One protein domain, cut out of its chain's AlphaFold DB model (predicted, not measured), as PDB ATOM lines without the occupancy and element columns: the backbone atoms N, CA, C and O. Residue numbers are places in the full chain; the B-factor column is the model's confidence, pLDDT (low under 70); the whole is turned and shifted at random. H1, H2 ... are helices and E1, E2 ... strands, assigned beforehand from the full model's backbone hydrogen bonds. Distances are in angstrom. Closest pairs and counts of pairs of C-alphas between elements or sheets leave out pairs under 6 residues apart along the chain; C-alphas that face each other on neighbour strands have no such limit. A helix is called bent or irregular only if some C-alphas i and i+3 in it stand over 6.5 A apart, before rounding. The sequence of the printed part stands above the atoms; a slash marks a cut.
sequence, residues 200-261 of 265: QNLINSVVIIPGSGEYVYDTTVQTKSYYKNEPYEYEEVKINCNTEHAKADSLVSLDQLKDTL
ATOM      1  N   GLN A 200       4.081   1.284  33.702       79.94
ATOM      2  CA  GLN A 200       4.371   2.264  32.653       79.94
ATOM      3  C   GLN A 200       4.613   3.673  33.211       79.94
ATOM      4  O   GLN A 200       5.468   4.396  32.704       79.94
ATOM      5  N   ASN A 201       3.887   4.047  34.267       81.12
ATOM      6  CA  ASN A 201       3.985   5.356  34.911       81.12
ATOM      7  C   ASN A 201       5.182   5.445  35.871       81.12
ATOM      8  O   ASN A 201       5.667   6.543  36.132       81.12
ATOM      9  N   LEU A 202       5.678   4.313  36.377       87.62
ATOM     10  CA  LEU A 202       6.824   4.269  37.292       87.62
ATOM     11  C   LEU A 202       8.179   4.378  36.573       87.62
ATOM     12  O   LEU A 202       9.183   4.734  37.194       87.62
ATOM     13  N   ILE A 203       8.234   4.065  35.277       88.25
ATOM     14  CA  ILE A 203       9.478   4.100  34.503       88.25
ATOM     15  C   ILE A 203       9.746   5.532  34.022       88.25
ATOM     16  O   ILE A 203       9.029   6.063  33.180       88.25
ATOM     17  N   ASN A 204      10.827   6.134  34.527       89.00
ATOM     18  CA  ASN A 204      11.234   7.509  34.193       89.00
ATOM     19  C   ASN A 204      12.419   7.589  33.219       89.00
ATOM     20  O   ASN A 204      12.705   8.654  32.670       89.00
ATOM     21  N   SER A 205      13.174   6.504  33.044       89.94
ATOM     22  CA  SER A 205      14.391   6.509  32.227       89.94
ATOM     23  C   SER A 205      14.686   5.126  31.667       89.94
ATOM     24  O   SER A 205      14.497   4.118  32.349       89.94
ATOM     25  N   VAL A 206      15.186   5.089  30.433       90.19
ATOM     26  CA  VAL A 206      15.597   3.869  29.733       90.19
ATOM     27  C   VAL A 206      16.958   4.115  29.096       90.19
ATOM     28  O   VAL A 206      17.158   5.111  28.408       90.19
ATOM     29  N   VAL A 207      17.901   3.199  29.316       90.88
ATOM     30  CA  VAL A 207      19.200   3.214  28.636       90.88
ATOM     31  C   VAL A 207      19.112   2.289  27.429       90.88
ATOM     32  O   VAL A 207      18.888   1.089  27.580       90.88
ATOM     33  N   ILE A 208      19.280   2.841  26.227       86.00
ATOM     34  CA  ILE A 208      19.253   2.072  24.979       86.00
ATOM     35  C   ILE A 208      20.674   1.612  24.660       86.00
ATOM     36  O   ILE A 208      21.521   2.431  24.311       86.00
ATOM     37  N   ILE A 209      20.918   0.305  24.733       88.31
ATOM     38  CA  ILE A 209      22.168  -0.334  24.299       88.31
ATOM     39  C   ILE A 209      21.837  -1.142  23.039       88.31
ATOM     40  O   ILE A 209      21.001  -2.046  23.118       88.31
ATOM     41  N   PRO A 210      22.412  -0.824  21.868       83.25
ATOM     42  CA  PRO A 210      22.044  -1.476  20.628       83.25
ATOM     43  C   PRO A 210      22.794  -2.813  20.520       83.25
ATOM     44  O   PRO A 210      23.814  -3.042  21.175       83.25
ATOM     45  N   GLY A 211      22.332  -3.688  19.631       80.75
ATOM     46  CA  GLY A 211      23.175  -4.786  19.162       80.75
ATOM     47  C   GLY A 211      24.340  -4.290  18.294       80.75
ATOM     48  O   GLY A 211      24.507  -3.094  18.052       80.75
ATOM     49  N   SER A 212      25.126  -5.223  17.759       80.62
ATOM     50  CA  SER A 212      26.128  -4.913  16.736       80.62
ATOM     51  C   SER A 212      25.442  -4.555  15.410       80.62
ATOM     52  O   SER A 212      24.864  -5.429  14.762       80.62
ATOM     53  N   GLY A 213      25.515  -3.293  14.988       81.62
ATOM     54  CA  GLY A 213      25.049  -2.854  13.672       81.62
ATOM     55  C   GLY A 213      25.433  -1.403  13.380       81.62
ATOM     56  O   GLY A 213      25.469  -0.575  14.282       81.62
ATOM     57  N   GLU A 214      25.727  -1.103  12.116       86.44
ATOM     58  CA  GLU A 214      26.291   0.188  11.692       86.44
ATOM     59  C   GLU A 214      25.275   1.345  11.752       86.44
ATOM     60  O   GLU A 214      25.619   2.446  12.166       86.44
ATOM     61  N   TYR A 215      24.003   1.083  11.425       88.50
ATOM     62  CA  TYR A 215      22.960   2.115  11.285       88.50
ATOM     63  C   TYR A 215      21.837   2.007  12.330       88.50
ATOM     64  O   TYR A 215      20.718   2.462  12.098       88.50
ATOM     65  N   VAL A 216      22.107   1.377  13.482       87.62
ATOM     66  CA  VAL A 216      21.073   1.063  14.493       87.62
ATOM     67  C   VAL A 216      20.504   2.324  15.153       87.62
ATOM     68  O   VAL A 216      19.312   2.378  15.435       87.62
ATOM     69  N   TYR A 217      21.334   3.346  15.368       89.50
ATOM     70  CA  TYR A 217      20.909   4.631  15.940       89.50
ATOM     71  C   TYR A 217      20.569   5.695  14.908       89.50
ATOM     72  O   TYR A 217      20.154   6.794  15.274       89.50
ATOM     73  N   ASP A 218      20.770   5.402  13.628       92.25
ATOM     74  CA  ASP A 218      20.552   6.397  12.598       92.25
ATOM     75  C   ASP A 218      19.062   6.735  12.518       92.25
ATOM     76  O   ASP A 218      18.213   5.844  12.471       92.25
ATOM     77  N   THR A 219      18.749   8.028  12.554       92.12
ATOM     78  CA  THR A 219      17.378   8.553  12.481       92.12
ATOM     79  C   THR A 219      16.889   8.677  11.040       92.12
ATOM     80  O   THR A 219      15.698   8.863  10.793       92.12
ATOM     81  N   THR A 220      17.796   8.539  10.077       92.62
ATOM     82  CA  THR A 220      17.508   8.580   8.647       92.62
ATOM     83  C   THR A 220      17.509   7.177   8.051       92.62
ATOM     84  O   THR A 220      18.201   6.279   8.528       92.62
ATOM     85  N   VAL A 221      16.680   6.960   7.025       92.00
ATOM     86  CA  VAL A 221      16.627   5.665   6.337       92.00
ATOM     87  C   VAL A 221      17.839   5.540   5.424       92.00
ATOM     88  O   VAL A 221      17.957   6.285   4.455       92.00
ATOM     89  N   GLN A 222      18.697   4.570   5.717       92.38
ATOM     90  CA  GLN A 222      19.872   4.236   4.923       92.38
ATOM     91  C   GLN A 222      19.537   3.157   3.896       92.38
ATOM     92  O   GLN A 222      18.827   2.185   4.188       92.38
ATOM     93  N   THR A 223      20.065   3.316   2.686       91.50
ATOM     94  CA  THR A 223      19.888   2.377   1.575       91.50
ATOM     95  C   THR A 223      21.232   1.873   1.076       91.50
ATOM     96  O   THR A 223      22.241   2.576   1.090       91.50
ATOM     97  N   LYS A 224      21.245   0.624   0.620       89.69
ATOM     98  CA  LYS A 224      22.373   0.018  -0.077       89.69
ATOM     99  C   LYS A 224      21.932  -0.386  -1.471       89.69
ATOM    100  O   LYS A 224      20.961  -1.123  -1.620       89.69
ATOM    101  N   SER A 225      22.657   0.081  -2.477       88.31
ATOM    102  CA  SER A 225      22.450  -0.302  -3.870       88.31
ATOM    103  C   SER A 225      23.361  -1.470  -4.244       88.31
ATOM    104  O   SER A 225      24.568  -1.412  -3.997       88.31
ATOM    105  N   TYR A 226      22.811  -2.497  -4.886       84.06
ATOM    106  CA  TYR A 226      23.591  -3.566  -5.509       84.06
ATOM    107  C   TYR A 226      23.309  -3.629  -7.005       84.06
ATOM    108  O   TYR A 226      22.197  -3.363  -7.458       84.06
ATOM    109  N   TYR A 227      24.333  -3.991  -7.769       80.75
ATOM    110  CA  TYR A 227      24.195  -4.249  -9.194       80.75
ATOM    111  C   TYR A 227      23.392  -5.538  -9.413       80.75
ATOM    112  O   TYR A 227      23.727  -6.572  -8.831       80.75
ATOM    113  N   LYS A 228      22.338  -5.471 -10.233       81.25
ATOM    114  CA  LYS A 228      21.437  -6.595 -10.505       81.25
ATOM    115  C   LYS A 228      21.723  -7.246 -11.855       81.25
ATOM    116  O   LYS A 228      21.986  -8.441 -11.865       81.25
ATOM    117  N   ASN A 229      21.684  -6.489 -12.959       77.69
ATOM    118  CA  ASN A 229      21.878  -6.994 -14.327       77.69
ATOM    119  C   ASN A 229      22.418  -5.922 -15.303       77.69
ATOM    120  O   ASN A 229      22.259  -4.717 -15.084       77.69
ATOM    121  N   GLU A 230      22.997  -6.387 -16.417       71.06
ATOM    122  CA  GLU A 230      23.410  -5.569 -17.571       71.06
ATOM    123  C   GLU A 230      22.186  -5.063 -18.370       71.06
ATOM    124  O   GLU A 230      21.245  -5.838 -18.564       71.06
ATOM    125  N   PRO A 231      22.197  -3.832 -18.923       64.50
ATOM    126  CA  PRO A 231      23.186  -2.773 -18.773       64.50
ATOM    127  C   PRO A 231      22.633  -1.712 -17.801       64.50
ATOM    128  O   PRO A 231      21.852  -0.853 -18.207       64.50
ATOM    129  N   TYR A 232      23.053  -1.759 -16.530       70.25
ATOM    130  CA  TYR A 232      22.763  -0.762 -15.477       70.25
ATOM    131  C   TYR A 232      21.425  -0.877 -14.719       70.25
ATOM    132  O   TYR A 232      20.825   0.141 -14.370       70.25
ATOM    133  N   GLU A 233      20.973  -2.083 -14.371       75.62
ATOM    134  CA  GLU A 233      19.925  -2.233 -13.348       75.62
ATOM    135  C   GLU A 233      20.535  -2.313 -11.939       75.62
ATOM    136  O   GLU A 233      21.310  -3.224 -11.634       75.62
ATOM    137  N   TYR A 234      20.154  -1.378 -11.064       79.19
ATOM    138  CA  TYR A 234      20.505  -1.373  -9.641       79.19
ATOM    139  C   TYR A 234      19.272  -1.677  -8.788       79.19
ATOM    140  O   TYR A 234      18.180  -1.178  -9.060       79.19
ATOM    141  N   GLU A 235      19.447  -2.477  -7.741       83.94
ATOM    142  CA  GLU A 235      18.421  -2.724  -6.729       83.94
ATOM    143  C   GLU A 235      18.794  -2.008  -5.434       83.94
ATOM    144  O   GLU A 235      19.873  -2.229  -4.878       83.94
ATOM    145  N   GLU A 236      17.899  -1.141  -4.959       86.81
ATOM    146  CA  GLU A 236      18.039  -0.457  -3.678       86.81
ATOM    147  C   GLU A 236      17.362  -1.259  -2.569       86.81
ATOM    148  O   GLU A 236      16.160  -1.528  -2.605       86.81
ATOM    149  N   VAL A 237      18.136  -1.598  -1.543       88.56
ATOM    150  CA  VAL A 237      17.651  -2.281  -0.346       88.56
ATOM    151  C   VAL A 237      17.788  -1.337   0.841       88.56
ATOM    152  O   VAL A 237      18.867  -0.809   1.108       88.56
ATOM    153  N   LYS A 238      16.695  -1.118   1.573       90.25
ATOM    154  CA  LYS A 238      16.709  -0.341   2.820       90.25
ATOM    155  C   LYS A 238      17.356  -1.165   3.935       90.25
ATOM    156  O   LYS A 238      17.025  -2.337   4.085       90.25
ATOM    157  N   ILE A 239      18.252  -0.563   4.716       89.62
ATOM    158  CA  ILE A 239      19.031  -1.268   5.749       89.62
ATOM    159  C   ILE A 239      18.356  -1.180   7.126       89.62
ATOM    160  O   ILE A 239      18.212  -2.185   7.816       89.62
ATOM    161  N   ASN A 240      17.928   0.019   7.525       90.44
ATOM    162  CA  ASN A 240      17.377   0.324   8.854       90.44
ATOM    163  C   ASN A 240      15.907   0.783   8.795       90.44
ATOM    164  O   ASN A 240      15.475   1.614   9.588       90.44
ATOM    165  N   CYS A 241      15.154   0.282   7.817       89.75
ATOM    166  CA  CYS A 241      13.719   0.522   7.671       89.75
ATOM    167  C   CYS A 241      13.035  -0.823   7.420       89.75
ATOM    168  O   CYS A 241      12.690  -1.164   6.286       89.75
ATOM    169  N   ASN A 242      12.869  -1.590   8.493       85.88
ATOM    170  CA  ASN A 242      12.262  -2.921   8.479       85.88
ATOM    171  C   ASN A 242      10.768  -2.887   8.843       85.88
ATOM    172  O   ASN A 242      10.095  -3.919   8.871       85.88
ATOM    173  N   THR A 243      10.240  -1.699   9.130       81.06
ATOM    174  CA  THR A 243       8.838  -1.473   9.486       81.06
ATOM    175  C   THR A 243       8.041  -0.836   8.342       81.06
ATOM    176  O   THR A 243       8.582  -0.193   7.444       81.06
ATOM    177  N   GLU A 244       6.714  -0.978   8.390       73.62
ATOM    178  CA  GLU A 244       5.788  -0.406   7.394       73.62
ATOM    179  C   GLU A 244       5.666   1.126   7.483       73.62
ATOM    180  O   GLU A 244       5.055   1.755   6.625       73.62
ATOM    181  N   HIS A 245       6.261   1.751   8.504       72.69
ATOM    182  CA  HIS A 245       6.157   3.190   8.757       72.69
ATOM    183  C   HIS A 245       7.019   4.052   7.823       72.69
ATOM    184  O   HIS A 245       6.971   5.275   7.935       72.69
ATOM    185  N   ALA A 246       7.806   3.437   6.930       81.12
ATOM    186  CA  ALA A 246       8.739   4.116   6.024       81.12
ATOM    187  C   ALA A 246       9.698   5.102   6.734       81.12
ATOM    188  O   ALA A 246      10.202   6.040   6.120       81.12
ATOM    189  N   LYS A 247       9.944   4.877   8.027       87.31
ATOM    190  CA  LYS A 247      10.840   5.627   8.912       87.31
ATOM    191  C   LYS A 247      12.004   4.726   9.324       87.31
ATOM    192  O   LYS A 247      11.887   3.504   9.252       87.31
ATOM    193  N   ALA A 248      13.093   5.329   9.799       91.19
ATOM    194  CA  ALA A 248      14.173   4.573  10.418       91.19
ATOM    195  C   ALA A 248      13.662   3.820  11.659       91.19
ATOM    196  O   ALA A 248      12.865   4.355  12.437       91.19
ATOM    197  N   ASP A 249      14.134   2.593  11.862       89.62
ATOM    198  CA  ASP A 249      13.680   1.715  12.947       89.62
ATOM    199  C   ASP A 249      13.981   2.309  14.339       89.62
ATOM    200  O   ASP A 249      13.227   2.093  15.292       89.62
ATOM    201  N   SER A 250      15.032   3.130  14.453       90.44
ATOM    202  CA  SER A 250      15.374   3.884  15.668       90.44
ATOM    203  C   SER A 250      14.274   4.879  16.062       90.44
ATOM    204  O   SER A 250      13.874   4.945  17.221       90.44
ATOM    205  N   LEU A 251      13.713   5.607  15.093       91.69
ATOM    206  CA  LEU A 251      12.628   6.553  15.333       91.69
ATOM    207  C   LEU A 251      11.329   5.828  15.659       91.69
ATOM    208  O   LEU A 251      10.628   6.221  16.582       91.69
ATOM    209  N   VAL A 252      11.020   4.747  14.940       88.94
ATOM    210  CA  VAL A 252       9.802   3.963  15.199       88.94
ATOM    211  C   VAL A 252       9.827   3.355  16.601       88.94
ATOM    212  O   VAL A 252       8.804   3.356  17.282       88.94
ATOM    213  N   SER A 253      10.982   2.862  17.052       88.38
ATOM    214  CA  SER A 253      11.133   2.321  18.406       88.38
ATOM    215  C   SER A 253      11.076   3.403  19.489       88.38
ATOM    216  O   SER A 253      10.456   3.171  20.523       88.38
ATOM    217  N   LEU A 254      11.639   4.592  19.251       90.00
ATOM    218  CA  LEU A 254      11.522   5.739  20.162       90.00
ATOM    219  C   LEU A 254      10.088   6.275  20.260       90.00
ATOM    220  O   LEU A 254       9.637   6.583  21.363       90.00
ATOM    221  N   ASP A 255       9.369   6.358  19.137       88.06
ATOM    222  CA  ASP A 255       7.953   6.743  19.105       88.06
ATOM    223  C   ASP A 255       7.132   5.747  19.952       88.06
ATOM    224  O   ASP A 255       6.430   6.144  20.880       88.06
ATOM    225  N   GLN A 256       7.317   4.438  19.735       84.50
ATOM    226  CA  GLN A 256       6.647   3.387  20.516       84.50
ATOM    227  C   GLN A 256       7.019   3.406  22.004       84.50
ATOM    228  O   GLN A 256       6.167   3.138  22.857       84.50
ATOM    229  N   LEU A 257       8.281   3.707  22.329       87.44
ATOM    230  CA  LEU A 257       8.744   3.838  23.708       87.44
ATOM    231  C   LEU A 257       7.996   4.969  24.417       87.44
ATOM    232  O   LEU A 257       7.486   4.749  25.512       87.44
ATOM    233  N   LYS A 258       7.896   6.145  23.787       85.00
ATOM    234  CA  LYS A 258       7.179   7.304  24.341       85.00
ATOM    235  C   LYS A 258       5.681   7.058  24.472       85.00
ATOM    236  O   LYS A 258       5.101   7.451  25.478       85.00
ATOM    237  N   ASP A 259       5.080   6.375  23.502       80.56
ATOM    238  CA  ASP A 259       3.662   6.006  23.554       80.56
ATOM    239  C   ASP A 259       3.369   5.017  24.694       80.56
ATOM    240  O   ASP A 259       2.303   5.058  25.303       80.56
ATOM    241  N   THR A 260       4.317   4.124  25.000       79.94
ATOM    242  CA  THR A 260       4.155   3.115  26.060       79.94
ATOM    243  C   THR A 260       4.508   3.659  27.443       79.94
ATOM    244  O   THR A 260       3.898   3.255  28.430       79.94
ATOM    245  N   LEU A 261       5.511   4.536  27.532       85.38
ATOM    246  CA  LEU A 261       6.095   5.032  28.778       85.38
ATOM    247  C   LEU A 261       6.041   6.570  28.809       85.38
ATOM    248  O   LEU A 261       7.035   7.233  28.494       85.38
TER     249      LEU A 261
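AT A GLANCE: This is residues 200 to 261 of the 265 residues of an uncharacterized protein of Candidatus Aquarickettsia rohweri (UniProt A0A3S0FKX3). The model is a long, thin shape: a two-stranded hairpin, E1 and E2, reaches out to one end, and the single helix H1 and a long unnamed stretch, residues 200 to 222, make the other end. The printed part goes out along the rod and comes back, so to speak, as H1 ends near the first printed residue. It has 62 residues, with two named strands and one named helix in the order E1, E2, H1; the sheet, in the order E1 - E2, is antiparallel. The class is mixed, helices and strands, with under half of the residues in named elements. The whole is only just extended, close to loose, with a radius of gyration of the C-alphas of 16.1 A, and only just a rod, spanning 59 by 23 by 13 A.

IN THESE COORDINATES: The printed part begins at Gln 200, with its C-alpha at (4.371, 2.264, 32.653), and residues 200 to 222 hold no named element. E1, residues 223 to 229, begins with C-alpha 223 at (19.888, 2.377, 1.575) and is 18.6 A long from first to last C-alpha. E2, residues 233 to 238, begins with C-alpha 233 at (19.925, -2.233, -13.348) and is 16.6 A long. H1, residues 249 to 260, is 16.3 A long and ends with C-alpha 260 at (4.155, 3.115, 26.060).

HOW THE PARTS SIT: E1 and E2 form a hairpin with a tight link of 3 residues. They are antiparallel neighbours, with 152 degrees between their N-to-C directions. The C-alphas of Thr 223 and Lys 238 face each other at 4.4 A, as do those of Asn 229 and Glu 233 at 5.2 A. N 224 and O 237 are within hydrogen-bond range at 2.8 A, and so are N 235 and O 226 at 2.9 A. E2 is joined to H1 by a short link of 10 residues. H1 and E1 are apart. In H1 every O i to N i+4 pair is within hydrogen-bond range, and the helix is not bent.

THE WHOLE: The two C-alphas farthest apart are those of Leu 202 and Pro 231, 58.8 A. The C-alphas of Gln 200 and Leu 261, the first and last printed residues, are 5.1 A apart. The C-alphas of residues 200 to 222 lie 6 to 28 A from the mean of all C-alphas. The printed part has no cut, and neither of its two links between named elements is long. The mean pLDDT of the printed part is 85.3, and Pro 231, between E1 and E2, is the one printed residue under 70.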